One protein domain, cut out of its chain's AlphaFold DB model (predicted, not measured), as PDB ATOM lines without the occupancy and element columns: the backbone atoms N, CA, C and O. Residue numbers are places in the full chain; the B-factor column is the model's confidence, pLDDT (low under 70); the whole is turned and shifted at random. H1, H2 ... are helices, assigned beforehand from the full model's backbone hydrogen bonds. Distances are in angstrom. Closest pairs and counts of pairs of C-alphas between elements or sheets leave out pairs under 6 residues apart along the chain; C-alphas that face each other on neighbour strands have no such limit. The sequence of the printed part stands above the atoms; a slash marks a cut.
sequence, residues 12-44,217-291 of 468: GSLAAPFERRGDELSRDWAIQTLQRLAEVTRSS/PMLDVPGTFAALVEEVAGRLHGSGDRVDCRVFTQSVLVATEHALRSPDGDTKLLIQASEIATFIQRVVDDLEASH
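This is residues 12 to 44 and 217 to 291 of the 468 residues of an uncharacterized protein of Deltaproteobacteria bacterium (UniProt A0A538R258). Four helices of similar length, H2, H3, H4 and H5, form a bundle in which H4 runs against the other three, and the short H1 sits outside it on H5. The link from H4 to H5, residues 260 to 272, loops out past one end of the bundle. The printed part has 108 residues with five named helices, H1 to H5 in chain order, and no named strand: all helix. It is compact, with a radius of gyration of the C-alphas of 13.4 A, and spans 41 by 34 by 22 A.

H1, residues 12 to 15, touches residues 276 to 281 of H5, residues 273 to 289, the hub; their closest C-alphas, of Ala 15 and Ala 277, are 5.1 A apart. H2, residues 27 to 43, touches H4, residues 245 to 259, at a shallow tilt of 21 degrees, opposite ways; the closest C-alphas, of Thr 41 and Arg 246, are 4.9 A apart. H3, residues 225 to 238, touches H5 the same way at a shallow tilt of 21 degrees, closest at C-alphas 229 and 279, 6.2 A. H3 and H4 are a helical hairpin, closest at C-alphas 225 and 256, 6.7 A. H2 and H3 are apart. Every O i to N i+4 pair is within hydrogen-bond range in H2, H3, H4 and H5; H1 is too short for such a pair.

H1 begins at C-alpha 12 (117.865, 149.573, 185.383) and is 5.4 A long. H2 measures 24.4 A, H3 19.6 A and H4 20.8 A. H5 measures 24.3 A and ends at C-alpha 289 (123.142, 163.737, 181.440).

The farthest C-alphas, of Asp 266 and His 291, are 41.9 A apart. Residues 45 to 216 are cut out, with 23.4 A between C-alphas 44 and 217. The links H1 to H2 and H4 to H5 are long. Model pLDDT is under 70 in 37 residues, among them 12 to 23 and 262 to 271.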
ATOM      1  N   GLY A  12     117.133 150.374 184.389       52.69
ATOM      2  CA  GLY A  12     117.865 149.573 185.383       52.69
ATOM      3  C   GLY A  12     117.398 148.109 185.472       52.69
ATOM      4  O   GLY A  12     118.167 147.210 185.812       52.69
ATOM      5  N   SER A  13     116.147 147.828 185.100       58.44
ATOM      6  CA  SER A  13     115.640 146.458 184.966       58.44
ATOM      7  C   SER A  13     116.043 145.794 183.648       58.44
ATOM      8  O   SER A  13     115.967 144.569 183.558       58.44
ATOM      9  N   LEU A  14     116.495 146.571 182.651       62.75
ATOM     10  CA  LEU A  14     117.099 146.015 181.447       62.75
ATOM     11  C   LEU A  14     118.484 145.465 181.761       62.75
ATOM     12  O   LEU A  14     118.764 144.393 181.266       62.75
ATOM     13  N   ALA A  15     119.299 146.090 182.617       58.69
ATOM     14  CA  ALA A  15     120.638 145.581 182.960       58.69
ATOM     15  C   ALA A  15     120.625 144.425 183.990       58.69
ATOM     16  O   ALA A  15     121.395 143.472 183.881       58.69
ATOM     17  N   ALA A  16     119.705 144.434 184.961       59.31
ATOM     18  CA  ALA A  16     119.687 143.463 186.070       59.31
ATOM     19  C   ALA A  16     119.555 141.956 185.702       59.31
ATOM     20  O   ALA A  16     119.906 141.096 186.520       59.31
ATOM     21  N   PRO A  17     118.970 141.558 184.558       57.09
ATOM     22  CA  PRO A  17     118.992 140.174 184.094       57.09
ATOM     23  C   PRO A  17     120.339 139.751 183.491       57.09
ATOM     24  O   PRO A  17     120.607 138.553 183.450       57.09
ATOM     25  N   PHE A  18     121.164 140.700 183.035       61.97
ATOM     26  CA  PHE A  18     122.487 140.449 182.451       61.97
ATOM     27  C   PHE A  18     123.494 140.079 183.531       61.97
ATOM     28  O   PHE A  18     124.189 139.086 183.389       61.97
ATOM     29  N   GLU A  19     123.476 140.793 184.656       56.41
ATOM     30  CA  GLU A  19     124.318 140.512 185.831       56.41
ATOM     31  C   GLU A  19     124.068 139.121 186.443       56.41
ATOM     32  O   GLU A  19     124.890 138.603 187.192       56.41
ATOM     33  N   ARG A  20     122.898 138.528 186.163       56.06
ATOM     34  CA  ARG A  20     122.461 137.235 186.713       56.06
ATOM     35  C   ARG A  20     122.577 136.073 185.737       56.06
ATOM     36  O   ARG A  20     122.470 134.923 186.163       56.06
ATOM     37  N   ARG A  21     122.724 136.345 184.441       59.16
ATOM     38  CA  ARG A  21     123.029 135.313 183.447       59.16
ATOM     39  C   ARG A  21     124.546 135.144 183.422       59.16
ATOM     40  O   ARG A  21     125.263 136.088 183.716       59.16
ATOM     41  N   GLY A  22     125.021 133.928 183.146       62.44
ATOM     42  CA  GLY A  22     126.457 133.686 182.960       62.44
ATOM     43  C   GLY A  22     127.028 134.524 181.808       62.44
ATOM     44  O   GLY A  22     126.335 135.362 181.236       62.44
ATOM     45  N   ASP A  23     128.273 134.263 181.424       65.81
ATOM     46  CA  ASP A  23     129.023 135.147 180.520       65.81
ATOM     47  C   ASP A  23     128.377 135.362 179.133       65.81
ATOM     48  O   ASP A  23     128.699 136.336 178.461       65.81
ATOM     49  N   GLU A  24     127.431 134.514 178.711       71.06
ATOM     50  CA  GLU A  24     126.898 134.470 177.346       71.06
ATOM     51  C   GLU A  24     125.364 134.563 177.270       71.06
ATOM     52  O   GLU A  24     124.623 134.009 178.091       71.06
ATOM     53  N   LEU A  25     124.871 135.214 176.211       72.12
ATOM     54  CA  LEU A  25     123.445 135.380 175.929       72.12
ATOM     55  C   LEU A  25     123.034 134.771 174.594       72.12
ATOM     56  O   LEU A  25     123.788 134.768 173.624       72.12
ATOM     57  N   SER A  26     121.782 134.309 174.516       74.19
ATOM     58  CA  SER A  26     121.210 133.903 173.234       74.19
ATOM     59  C   SER A  26     120.948 135.112 172.333       74.19
ATOM     60  O   SER A  26     120.580 136.197 172.798       74.19
ATOM     61  N   ARG A  27     121.055 134.880 171.020       74.12
ATOM     62  CA  ARG A  27     120.717 135.832 169.954       74.12
ATOM     63  C   ARG A  27     119.387 136.548 170.196       74.12
ATOM     64  O   ARG A  27     119.334 137.775 170.186       74.12
ATOM     65  N   ASP A  28     118.320 135.782 170.411       75.44
ATOM     66  CA  ASP A  28     116.967 136.332 170.543       75.44
ATOM     67  C   ASP A  28     116.857 137.272 171.739       75.44
ATOM     68  O   ASP A  28     116.161 138.284 171.687       75.44
ATOM     69  N   TRP A  29     117.574 136.962 172.817       77.25
ATOM     70  CA  TRP A  29     117.513 137.750 174.033       77.25
ATOM     71  C   TRP A  29     118.301 139.061 173.924       77.25
ATOM     72  O   TRP A  29     117.823 140.102 174.380       77.25
ATOM     73  N   ALA A  30     119.458 139.036 173.259       75.56
ATOM     74  CA  ALA A  30     120.202 140.246 172.919       75.56
ATOM     75  C   ALA A  30     119.367 141.193 172.040       75.56
ATOM     76  O   ALA A  30     119.211 142.367 172.378       75.56
ATOM     77  N   ILE A  31     118.747 140.672 170.973       78.00
ATOM     78  CA  ILE A  31     117.883 141.458 170.075       78.00
ATOM     79  C   ILE A  31     116.696 142.054 170.836       78.00
ATOM     80  O   ILE A  31     116.462 143.257 170.755       78.00
ATOM     81  N   GLN A  32     115.972 141.250 171.622       80.69
ATOM     82  CA  GLN A  32     114.833 141.741 172.411       80.69
ATOM     83  C   GLN A  32     115.236 142.851 173.382       80.69
ATOM     84  O   GLN A  32     114.468 143.785 173.614       80.69
ATOM     85  N   THR A  33     116.435 142.771 173.950       79.06
ATOM     86  CA  THR A  33     116.928 143.802 174.865       79.06
ATOM     87  C   THR A  33     117.265 145.087 174.122       79.06
ATOM     88  O   THR A  33     116.812 146.154 174.532       79.06
ATOM     89  N   LEU A  34     117.996 145.002 173.009       80.88
ATOM     90  CA  LEU A  34     118.313 146.170 172.184       80.88
ATOM     91  C   LEU A  34     117.044 146.831 171.629       80.88
ATOM     92  O   LEU A  34     116.961 148.054 171.598       80.88
ATOM     93  N   GLN A  35     116.021 146.046 171.275       83.19
ATOM     94  CA  GLN A  35     114.700 146.553 170.884       83.19
ATOM     95  C   GLN A  35     114.022 147.329 172.014       83.19
ATOM     96  O   GLN A  35     113.472 148.402 171.780       83.19
ATOM     97  N   ARG A  36     114.084 146.826 173.251       82.00
ATOM     98  CA  ARG A  36     113.546 147.543 174.416       82.00
ATOM     99  C   ARG A  36     114.316 148.825 174.701       82.00
ATOM    100  O   ARG A  36     113.693 149.844 174.966       82.00
ATOM    101  N   LEU A  37     115.643 148.802 174.614       82.56
ATOM    102  CA  LEU A  37     116.459 150.002 174.798       82.56
ATOM    103  C   LEU A  37     116.177 151.046 173.703       82.56
ATOM    104  O   LEU A  37     116.048 152.233 173.997       82.56
ATOM    105  N   ALA A  38     116.016 150.612 172.450       80.94
ATOM    106  CA  ALA A  38     115.614 151.479 171.346       80.94
ATOM    107  C   ALA A  38     114.223 152.091 171.581       80.94
ATOM    108  O   ALA A  38     114.021 153.283 171.354       80.94
ATOM    109  N   GLU A  39     113.275 151.308 172.103       80.06
ATOM    110  CA  GLU A  39     111.957 151.821 172.474       80.06
ATOM    111  C   GLU A  39     112.048 152.871 173.583       80.06
ATOM    112  O   GLU A  39     111.475 153.950 173.439       80.06
ATOM    113  N   VAL A  40     112.803 152.594 174.651       78.56
ATOM    114  CA  VAL A  40     112.950 153.517 175.784       78.56
ATOM    115  C   VAL A  40     113.648 154.810 175.374       78.56
ATOM    116  O   VAL A  40     113.198 155.898 175.727       78.56
ATOM    117  N   THR A  41     114.730 154.731 174.598       79.75
ATOM    118  CA  THR A  41     115.383 155.946 174.089       79.75
ATOM    119  C   THR A  41     114.396 156.758 173.253       79.75
ATOM    120  O   THR A  41     114.235 157.962 173.492       79.75
ATOM    121  N   ARG A  42     113.661 156.116 172.335       77.94
ATOM    122  CA  ARG A  42     112.649 156.763 171.491       77.94
ATOM    123  C   ARG A  42     111.542 157.444 172.296       77.94
ATOM    124  O   ARG A  42     111.166 158.563 171.944       77.94
ATOM    125  N   SER A  43     111.032 156.802 173.344       76.81
ATOM    126  CA  SER A  43     109.953 157.339 174.181       76.81
ATOM    127  C   SER A  43     110.435 158.322 175.253       76.81
ATOM    128  O   SER A  43     109.616 159.066 175.786       76.81
ATOM    129  N   SER A  44     111.743 158.379 175.538       85.19
ATOM    130  CA  SER A  44     112.288 159.245 176.588       85.19
ATOM    131  C   SER A  44     112.020 160.727 176.331       85.19
ATOM    132  O   SER A  44     112.252 161.221 175.231       85.19
ATOM    133  N   PRO A 217     124.140 156.428 158.191       43.44
ATOM    134  CA  PRO A 217     125.318 156.119 157.411       43.44
ATOM    135  C   PRO A 217     125.334 154.600 157.323       43.44
ATOM    136  O   PRO A 217     125.065 153.931 158.326       43.44
ATOM    137  N   MET A 218     125.482 154.071 156.109       44.41
ATOM    138  CA  MET A 218     125.764 152.659 155.934       44.41
ATOM    139  C   MET A 218     127.036 152.434 156.746       44.41
ATOM    140  O   MET A 218     128.128 152.784 156.309       44.41
ATOM    141  N   LEU A 219     126.863 152.037 158.004       52.47
ATOM    142  CA  LEU A 219     127.964 151.756 158.888       52.47
ATOM    143  C   LEU A 219     128.540 150.477 158.324       52.47
ATOM    144  O   LEU A 219     127.799 149.512 158.117       52.47
ATOM    145  N   ASP A 220     129.835 150.496 158.038       57.16
ATOM    146  CA  ASP A 220     130.587 149.263 157.895       57.16
ATOM    147  C   ASP A 220     130.423 148.527 159.219       57.16
ATOM    148  O   ASP A 220     131.062 148.864 160.213       57.16
ATOM    149  N   VAL A 221     129.455 147.608 159.263       54.69
ATOM    150  CA  VAL A 221     129.089 146.919 160.493       54.69
ATOM    151  C   VAL A 221     130.270 146.028 160.852       54.69
ATOM    152  O   VAL A 221     130.595 145.121 160.077       54.69
ATOM    153  N   PRO A 222     130.926 146.256 162.000       59.94
ATOM    154  CA  PRO A 222     131.991 145.376 162.438       59.94
ATOM    155  C   PRO A 222     131.467 143.943 162.557       59.94
ATOM    156  O   PRO A 222     130.320 143.720 162.944       59.94
ATOM    157  N   GLY A 223     132.313 142.951 162.277       61.25
ATOM    158  CA  GLY A 223     131.913 141.540 162.325       61.25
ATOM    159  C   GLY A 223     131.478 141.036 163.713       61.25
ATOM    160  O   GLY A 223     130.983 139.916 163.811       61.25
ATOM    161  N   THR A 224     131.653 141.824 164.784       70.38
ATOM    162  CA  THR A 224     131.330 141.442 166.169       70.38
ATOM    163  C   THR A 224     130.608 142.550 166.947       70.38
ATOM    164  O   THR A 224     130.800 143.742 166.707       70.38
ATOM    165  N   PHE A 225     129.792 142.150 167.930       72.75
ATOM    166  CA  PHE A 225     129.035 143.056 168.803       72.75
ATOM    167  C   PHE A 225     129.943 143.935 169.683       72.75
ATOM    168  O   PHE A 225     129.677 145.124 169.832       72.75
ATOM    169  N   ALA A 226     131.052 143.387 170.190       74.56
ATOM    170  CA  ALA A 226     132.035 144.113 170.999       74.56
ATOM    171  C   ALA A 226     132.559 145.380 170.301       74.56
ATOM    172  O   ALA A 226     132.615 146.457 170.891       74.56
ATOM    173  N   ALA A 227     132.887 145.269 169.012       76.44
ATOM    174  CA  ALA A 227     133.372 146.398 168.226       76.44
ATOM    175  C   ALA A 227     132.291 147.475 168.031       76.44
ATOM    176  O   ALA A 227     132.598 148.663 168.083       76.44
ATOM    177  N   LEU A 228     131.023 147.074 167.883       75.25
ATOM    178  CA  LEU A 228     129.893 148.002 167.816       75.25
ATOM    179  C   LEU A 228     129.681 148.734 169.152       75.25
ATOM    180  O   LEU A 228     129.437 149.937 169.153       75.25
ATOM    181  N   VAL A 229     129.812 148.041 170.288       75.00
ATOM    182  CA  VAL A 229     129.730 148.645 171.633       75.00
ATOM    183  C   VAL A 229     130.873 149.630 171.892       75.00
ATOM    184  O   VAL A 229     130.651 150.666 172.518       75.00
ATOM    185  N   GLU A 230     132.083 149.352 171.414       79.62
ATOM    186  CA  GLU A 230     133.209 150.287 171.529       79.62
ATOM    187  C   GLU A 230     133.051 151.503 170.609       79.62
ATOM    188  O   GLU A 230     133.300 152.635 171.026       79.62
ATOM    189  N   GLU A 231     132.552 151.314 169.387       78.12
ATOM    190  CA  GLU A 231     132.228 152.431 168.495       78.12
ATOM    191  C   GLU A 231     131.149 153.334 169.102       78.12
ATOM    192  O   GLU A 231     131.270 154.564 169.096       78.12
ATOM    193  N   VAL A 232     130.115 152.718 169.682       75.75
ATOM    194  CA  VAL A 232     129.133 153.410 170.509       75.75
ATOM    195  C   VAL A 232     129.803 154.234 171.580       75.75
ATOM    196  O   VAL A 232     129.532 155.429 171.687       75.75
ATOM    197  N   ALA A 233     130.644 153.588 172.378       73.88
ATOM    198  CA  ALA A 233     131.301 154.220 173.500       73.88
ATOM    199  C   ALA A 233     132.027 155.477 173.048       73.88
ATOM    200  O   ALA A 233     131.837 156.541 173.630       73.88
ATOM    201  N   GLY A 234     132.826 155.356 171.989       77.06
ATOM    202  CA  GLY A 234     133.604 156.458 171.449       77.06
ATOM    203  C   GLY A 234     132.728 157.626 171.009       77.06
ATOM    204  O   GLY A 234     133.090 158.774 171.246       77.06
ATOM    205  N   ARG A 235     131.557 157.359 170.420       76.56
ATOM    206  CA  ARG A 235     130.627 158.413 169.985       76.56
ATOM    207  C   ARG A 235     129.925 159.090 171.158       76.56
ATOM    208  O   ARG A 235     129.877 160.313 171.173       76.56
ATOM    209  N   LEU A 236     129.446 158.319 172.135       74.06
ATOM    210  CA  LEU A 236     128.799 158.846 173.341       74.06
ATOM    211  C   LEU A 236     129.753 159.726 174.172       74.06
ATOM    212  O   LEU A 236     129.361 160.792 174.632       74.06
ATOM    213  N   HIS A 237     131.033 159.346 174.284       68.19
ATOM    214  CA  HIS A 237     132.037 160.120 175.033       68.19
ATOM    215  C   HIS A 237     132.737 161.222 174.212       68.19
ATOM    216  O   HIS A 237     133.329 162.133 174.792       68.19
ATOM    217  N   GLY A 238     132.767 161.107 172.879       55.91
ATOM    218  CA  GLY A 238     133.706 161.836 172.021       55.91
ATOM    219  C   GLY A 238     133.181 163.109 171.357       55.91
ATOM    220  O   GLY A 238     133.994 163.900 170.876       55.91
ATOM    221  N   SER A 239     131.868 163.348 171.305       52.06
ATOM    222  CA  SER A 239     131.338 164.560 170.674       52.06
ATOM    223  C   SER A 239     131.004 165.636 171.705       52.06
ATOM    224  O   SER A 239     130.148 165.466 172.563       52.06
ATOM    225  N   GLY A 240     131.630 166.808 171.562       49.78
ATOM    226  CA  GLY A 240     131.146 168.043 172.196       49.78
ATOM    227  C   GLY A 240     129.760 168.481 171.688       49.78
ATOM    228  O   GLY A 240     129.147 169.368 172.276       49.78
ATOM    229  N   ASP A 241     129.263 167.839 170.626       49.69
ATOM    230  CA  ASP A 241     127.890 167.935 170.137       49.69
ATOM    231  C   ASP A 241     126.990 166.879 170.802       49.69
ATOM    232  O   ASP A 241     127.413 165.755 171.068       49.69
ATOM    233  N   ARG A 242     125.720 167.221 171.048       57.69
ATOM    234  CA  ARG A 242     124.723 166.306 171.630       57.69
ATOM    235  C   ARG A 242     124.475 165.106 170.704       57.69
ATOM    236  O   ARG A 242     123.854 165.271 169.654       57.69
ATOM    237  N   VAL A 243     124.887 163.903 171.111       64.75
ATOM    238  CA  VAL A 243     124.513 162.656 170.421       64.75
ATOM    239  C   VAL A 243     123.025 162.379 170.625       64.75
ATOM    240  O   VAL A 243     122.540 162.313 171.756       64.75
ATOM    241  N   ASP A 244     122.284 162.162 169.535       75.06
ATOM    242  CA  ASP A 244     120.917 161.646 169.628       75.06
ATOM    243  C   ASP A 244     120.952 160.148 169.978       75.06
ATOM    244  O   ASP A 244     121.061 159.278 169.107       75.06
ATOM    245  N   CYS A 245     120.840 159.851 171.276       76.31
ATOM    246  CA  CYS A 245     120.814 158.491 171.821       76.31
ATOM    247  C   CYS A 245     119.760 157.589 171.152       76.31
ATOM    248  O   CYS A 245     119.942 156.371 171.100       76.31
ATOM    249  N   ARG A 246     118.670 158.165 170.616       75.88
ATOM    250  CA  ARG A 246     117.584 157.423 169.958       75.88
ATOM    251  C   ARG A 246     118.032 156.889 168.610       75.88
ATOM    252  O   ARG A 246     117.965 155.686 168.363       75.88
ATOM    253  N   VAL A 247     118.510 157.790 167.748       75.75
ATOM    254  CA  VAL A 247     119.032 157.443 166.417       75.75
ATOM    255  C   VAL A 247     120.172 156.449 166.572       75.75
ATOM    256  O   VAL A 247     120.269 155.465 165.838       75.75
ATOM    257  N   PHE A 248     121.005 156.681 167.578       76.94
ATOM    258  CA  PHE A 248     122.188 155.892 167.798       76.94
ATOM    259  C   PHE A 248     121.886 154.466 168.292       76.94
ATOM    260  O   PHE A 248     122.318 153.500 167.664       76.94
ATOM    261  N   THR A 249     121.039 154.303 169.313       80.25
ATOM    262  CA  THR A 249     120.595 152.975 169.784       80.25
ATOM    263  C   THR A 249     119.872 152.192 168.688       80.25
ATOM    264  O   THR A 249     120.107 150.996 168.511       80.25
ATOM    265  N   GLN A 250     119.027 152.863 167.899       80.44
ATOM    266  CA  GLN A 250     118.344 152.230 166.773       80.44
ATOM    267  C   GLN A 250     119.333 151.751 165.698       80.44
ATOM    268  O   GLN A 250     119.144 150.678 165.126       80.44
ATOM    269  N   SER A 251     120.399 152.512 165.445       76.62
ATOM    270  CA  SER A 251     121.459 152.121 164.506       76.62
ATOM    271  C   SER A 251     122.177 150.858 164.971       76.62
ATOM    272  O   SER A 251     122.374 149.937 164.183       76.62
ATOM    273  N   VAL A 252     122.499 150.784 166.266       79.06
ATOM    274  CA  VAL A 252     123.142 149.620 166.893       79.06
ATOM    275  C   VAL A 252     122.267 148.380 166.780       79.06
ATOM    276  O   VAL A 252     122.755 147.314 166.411       79.06
ATOM    277  N   LEU A 253     120.967 148.510 167.057       83.00
ATOM    278  CA  LEU A 253     120.011 147.419 166.896       83.00
ATOM    279  C   LEU A 253     120.000 146.894 165.452       83.00
ATOM    280  O   LEU A 253     120.143 145.692 165.242       83.00
ATOM    281  N   VAL A 254     119.871 147.784 164.460       79.69
ATOM    282  CA  VAL A 254     119.829 147.405 163.035       79.69
ATOM    283  C   VAL A 254     121.138 146.750 162.592       79.69
ATOM    284  O   VAL A 254     121.109 145.712 161.930       79.69
ATOM    285  N   ALA A 255     122.280 147.312 162.991       75.06
ATOM    286  CA  ALA A 255     123.598 146.752 162.709       75.06
ATOM    287  C   ALA A 255     123.758 145.356 163.334       75.06
ATOM    288  O   ALA A 255     124.176 144.416 162.658       75.06
ATOM    289  N   THR A 256     123.333 145.188 164.589       75.62
ATOM    290  CA  THR A 256     123.360 143.902 165.300       75.62
ATOM    291  C   THR A 256     122.475 142.869 164.600       75.62
ATOM    292  O   THR A 256     122.909 141.747 164.346       75.62
ATOM    293  N   GLU A 257     121.249 143.237 164.216       79.06
ATOM    294  CA  GLU A 257     120.356 142.354 163.460       79.06
ATOM    295  C   GLU A 257     120.942 141.947 162.100       79.06
ATOM    296  O   GLU A 257     120.772 140.793 161.699       79.06
ATOM    297  N   HIS A 258     121.622 142.863 161.401       75.19
ATOM    298  CA  HIS A 258     122.277 142.590 160.122       75.19
ATOM    299  C   HIS A 258     123.462 141.628 160.282       75.19
ATOM    300  O   HIS A 258     123.489 140.591 159.616       75.19
ATOM    301  N   ALA A 259     124.382 141.912 161.211       69.00
ATOM    302  CA  ALA A 259     125.535 141.058 161.506       69.00
ATOM    303  C   ALA A 259     125.103 139.627 161.870       69.00
ATOM    304  O   ALA A 259     125.647 138.653 161.357       69.00
ATOM    305  N   LEU A 260     124.043 139.490 162.674       70.12
ATOM    306  CA  LEU A 260     123.494 138.196 163.091       70.12
ATOM    307  C   LEU A 260     122.755 137.429 161.973       70.12
ATOM    308  O   LEU A 260     122.388 136.268 162.169       70.12
ATOM    309  N   ARG A 261     122.448 138.054 160.828       70.81
ATOM    310  CA  ARG A 261     121.772 137.415 159.677       70.81
ATOM    311  C   ARG A 261     122.736 136.988 158.562       70.81
ATOM    312  O   ARG A 261     122.281 136.315 157.640       70.81
ATOM    313  N   SER A 262     124.015 137.366 158.621       63.44
ATOM    314  CA  SER A 262     124.981 137.056 157.562       63.44
ATOM    315  C   SER A 262     125.285 135.545 157.481       63.44
ATOM    316  O   SER A 262     125.566 134.936 158.515       63.44
ATOM    317  N   PRO A 263     125.239 134.924 156.282       54.16
ATOM    318  CA  PRO A 263     125.435 133.482 156.094       54.16
ATOM    319  C   PRO A 263     126.864 132.985 156.378       54.16
ATOM    320  O   PRO A 263     127.033 131.794 156.610       54.16
ATOM    321  N   ASP A 264     127.861 133.875 156.435       57.66
ATOM    322  CA  ASP A 264     129.245 133.541 156.826       57.66
ATOM    323  C   ASP A 264     129.442 133.488 158.361       57.66
ATOM    324  O   ASP A 264     130.533 133.207 158.859       57.66
ATOM    325  N   GLY A 265     128.385 133.762 159.137       51.50
ATOM    326  CA  GLY A 265     128.383 133.855 160.601       51.50
ATOM    327  C   GLY A 265     128.294 132.510 161.327       51.50
ATOM    328  O   GLY A 265     127.483 132.362 162.238       51.50
ATOM    329  N   ASP A 266     129.123 131.534 160.948       43.12
ATOM    330  CA  ASP A 266     129.169 130.193 161.568       43.12
ATOM    331  C   ASP A 266     129.814 130.191 162.973       43.12
ATOM    332  O   ASP A 266     129.951 129.171 163.647       43.12
ATOM    333  N   THR A 267     130.180 131.368 163.478       47.66
ATOM    334  CA  THR A 267     130.421 131.571 164.902       47.66
ATOM    335  C   THR A 267     129.117 132.027 165.527       47.66
ATOM    336  O   THR A 267     128.593 133.086 165.193       47.66
ATOM    337  N   LYS A 268     128.594 131.242 166.480       52.41
ATOM    338  CA  LYS A 268     127.694 131.775 167.510       52.41
ATOM    339  C   LYS A 268     128.281 133.115 167.939       52.41
ATOM    340  O   LYS A 268     129.344 133.132 168.554       52.41
ATOM    341  N   LEU A 269     127.640 134.217 167.561       55.00
ATOM    342  CA  LEU A 269     127.995 135.537 168.052       55.00
ATOM    343  C   LEU A 269     127.675 135.480 169.546       55.00
ATOM    344  O   LEU A 269     126.522 135.605 169.959       55.00
ATOM    345  N   LEU A 270     128.688 135.110 170.326       59.25
ATOM    346  CA  LEU A 270     128.633 135.030 171.770       59.25
ATOM    347  C   LEU A 270     128.630 136.466 172.251       59.25
ATOM    348  O   LEU A 270     129.671 137.102 172.378       59.25
ATOM    349  N   ILE A 271     127.425 137.002 172.405       69.62
ATOM    350  CA  ILE A 271     127.244 138.334 172.947       69.62
ATOM    351  C   ILE A 271     127.430 138.209 174.447       69.62
ATOM    352  O   ILE A 271     126.651 137.511 175.112       69.62
ATOM    353  N   GLN A 272     128.473 138.857 174.963       76.00
ATOM    354  CA  GLN A 272     128.729 138.801 176.387       76.00
ATOM    355  C   GLN A 272     127.670 139.599 177.140       76.00
ATOM    356  O   GLN A 272     127.292 140.708 176.747       76.00
ATOM    357  N   ALA A 273     127.184 139.041 178.248       74.12
ATOM    358  CA  ALA A 273     126.197 139.731 179.071       74.12
ATOM    359  C   ALA A 273     126.738 141.065 179.619       74.12
ATOM    360  O   ALA A 273     126.010 142.058 179.676       74.12
ATOM    361  N   SER A 274     128.033 141.105 179.935       76.38
ATOM    362  CA  SER A 274     128.771 142.290 180.378       76.38
ATOM    363  C   SER A 274     128.806 143.414 179.334       76.38
ATOM    364  O   SER A 274     128.686 144.584 179.698       76.38
ATOM    365  N   GLU A 275     128.923 143.092 178.043       78.62
ATOM    366  CA  GLU A 275     128.981 144.081 176.956       78.62
ATOM    367  C   GLU A 275     127.637 144.785 176.764       78.62
ATOM    368  O   GLU A 275     127.586 146.015 176.705       78.62
ATOM    369  N   ILE A 276     126.531 144.028 176.733       78.75
ATOM    370  CA  ILE A 276     125.195 144.637 176.664       78.75
ATOM    371  C   ILE A 276     124.908 145.437 177.938       78.75
ATOM    372  O   ILE A 276     124.389 146.546 177.837       78.75
ATOM    373  N   ALA A 277     125.251 144.917 179.120       78.31
ATOM    374  CA  ALA A 277     125.057 145.647 180.372       78.31
ATOM    375  C   ALA A 277     125.807 146.990 180.364       78.31
ATOM    376  O   ALA A 277     125.223 148.021 180.690       78.31
ATOM    377  N   THR A 278     127.061 146.993 179.902       79.31
ATOM    378  CA  THR A 278     127.879 148.209 179.767       79.31
ATOM    379  C   THR A 278     127.272 149.187 178.759       79.31
ATOM    380  O   THR A 278     127.201 150.384 179.028       79.31
ATOM    381  N   PHE A 279     126.795 148.700 177.609       81.31
ATOM    382  CA  PHE A 279     126.120 149.531 176.607       81.31
ATOM    383  C   PHE A 279     124.823 150.152 177.146       81.31
ATOM    384  O   PHE A 279     124.617 151.353 176.985       81.31
ATOM    385  N   ILE A 280     123.979 149.369 177.829       82.25
ATOM    386  CA  ILE A 280     122.762 149.877 178.482       82.25
ATOM    387  C   ILE A 280     123.127 150.960 179.492       82.25
ATOM    388  O   ILE A 280     122.510 152.020 179.469       82.25
ATOM    389  N   GLN A 281     124.123 150.714 180.349       79.69
ATOM    390  CA  GLN A 281     124.524 151.676 181.372       79.69
ATOM    391  C   GLN A 281     125.005 152.993 180.752       79.69
ATOM    392  O   GLN A 281     124.566 154.049 181.184       79.69
ATOM    393  N   ARG A 282     125.802 152.946 179.676       81.12
ATOM    394  CA  ARG A 282     126.224 154.156 178.945       81.12
ATOM    395  C   ARG A 282     125.033 154.943 178.394       81.12
ATOM    396  O   ARG A 282     124.944 156.145 178.600       81.12
ATOM    397  N   VAL A 283     124.075 154.263 177.759       82.88
ATOM    398  CA  VAL A 283     122.855 154.919 177.254       82.88
ATOM    399  C   VAL A 283     122.026 155.521 178.394       82.88
ATOM    400  O   VAL A 283     121.457 156.597 178.228       82.88
ATOM    401  N   VAL A 284     121.951 154.856 179.549       80.75
ATOM    402  CA  VAL A 284     121.299 155.397 180.754       80.75
ATOM    403  C   VAL A 284     121.990 156.672 181.218       80.75
ATOM    404  O   VAL A 284     121.316 157.684 181.405       80.75
ATOM    405  N   ASP A 285     123.311 156.629 181.367       80.62
ATOM    406  CA  ASP A 285     124.108 157.757 181.845       80.62
ATOM    407  C   ASP A 285     123.955 158.972 180.913       80.62
ATOM    408  O   ASP A 285     123.777 160.095 181.385       80.62
ATOM    409  N   ASP A 286     123.910 158.757 179.596       81.81
ATOM    410  CA  ASP A 286     123.720 159.834 178.618       81.81
ATOM    411  C   ASP A 286     122.300 160.399 178.588       81.81
ATOM    412  O   ASP A 286     122.111 161.611 178.405       81.81
ATOM    413  N   LEU A 287     121.283 159.548 178.767       82.69
ATOM    414  CA  LEU A 287     119.909 160.015 178.935       82.69
ATOM    415  C   LEU A 287     119.808 160.897 180.184       82.69
ATOM    416  O   LEU A 287     119.286 162.009 180.088       82.69
ATOM    417  N   GLU A 288     120.379 160.465 181.309       83.25
ATOM    418  CA  GLU A 288     120.417 161.237 182.557       83.25
ATOM    419  C   GLU A 288     121.176 162.562 182.386       83.25
ATOM    420  O   GLU A 288     120.653 163.619 182.754       83.25
ATOM    421  N   ALA A 289     122.355 162.541 181.751       83.44
ATOM    422  CA  ALA A 289     123.142 163.737 181.440       83.44
ATOM    423  C   ALA A 289     122.393 164.711 180.511       83.44
ATOM    424  O   ALA A 289     122.551 165.929 180.603       83.44
ATOM    425  N   SER A 290     121.524 164.183 179.649       82.88
ATOM    426  CA  SER A 290     120.645 164.956 178.765       82.88
ATOM    427  C   SER A 290     119.296 165.319 179.399       82.88
ATOM    428  O   SER A 290     118.423 165.838 178.698       82.88
ATOM    429  N   HIS A 291     119.107 165.042 180.695       88.88
ATOM    430  CA  HIS A 291     117.869 165.248 181.457       88.88
ATOM    431  C   HIS A 291     116.655 164.489 180.890       88.88
ATOM    432  O   HIS A 291     115.504 164.860 181.138       88.88
TER     433      HIS A 291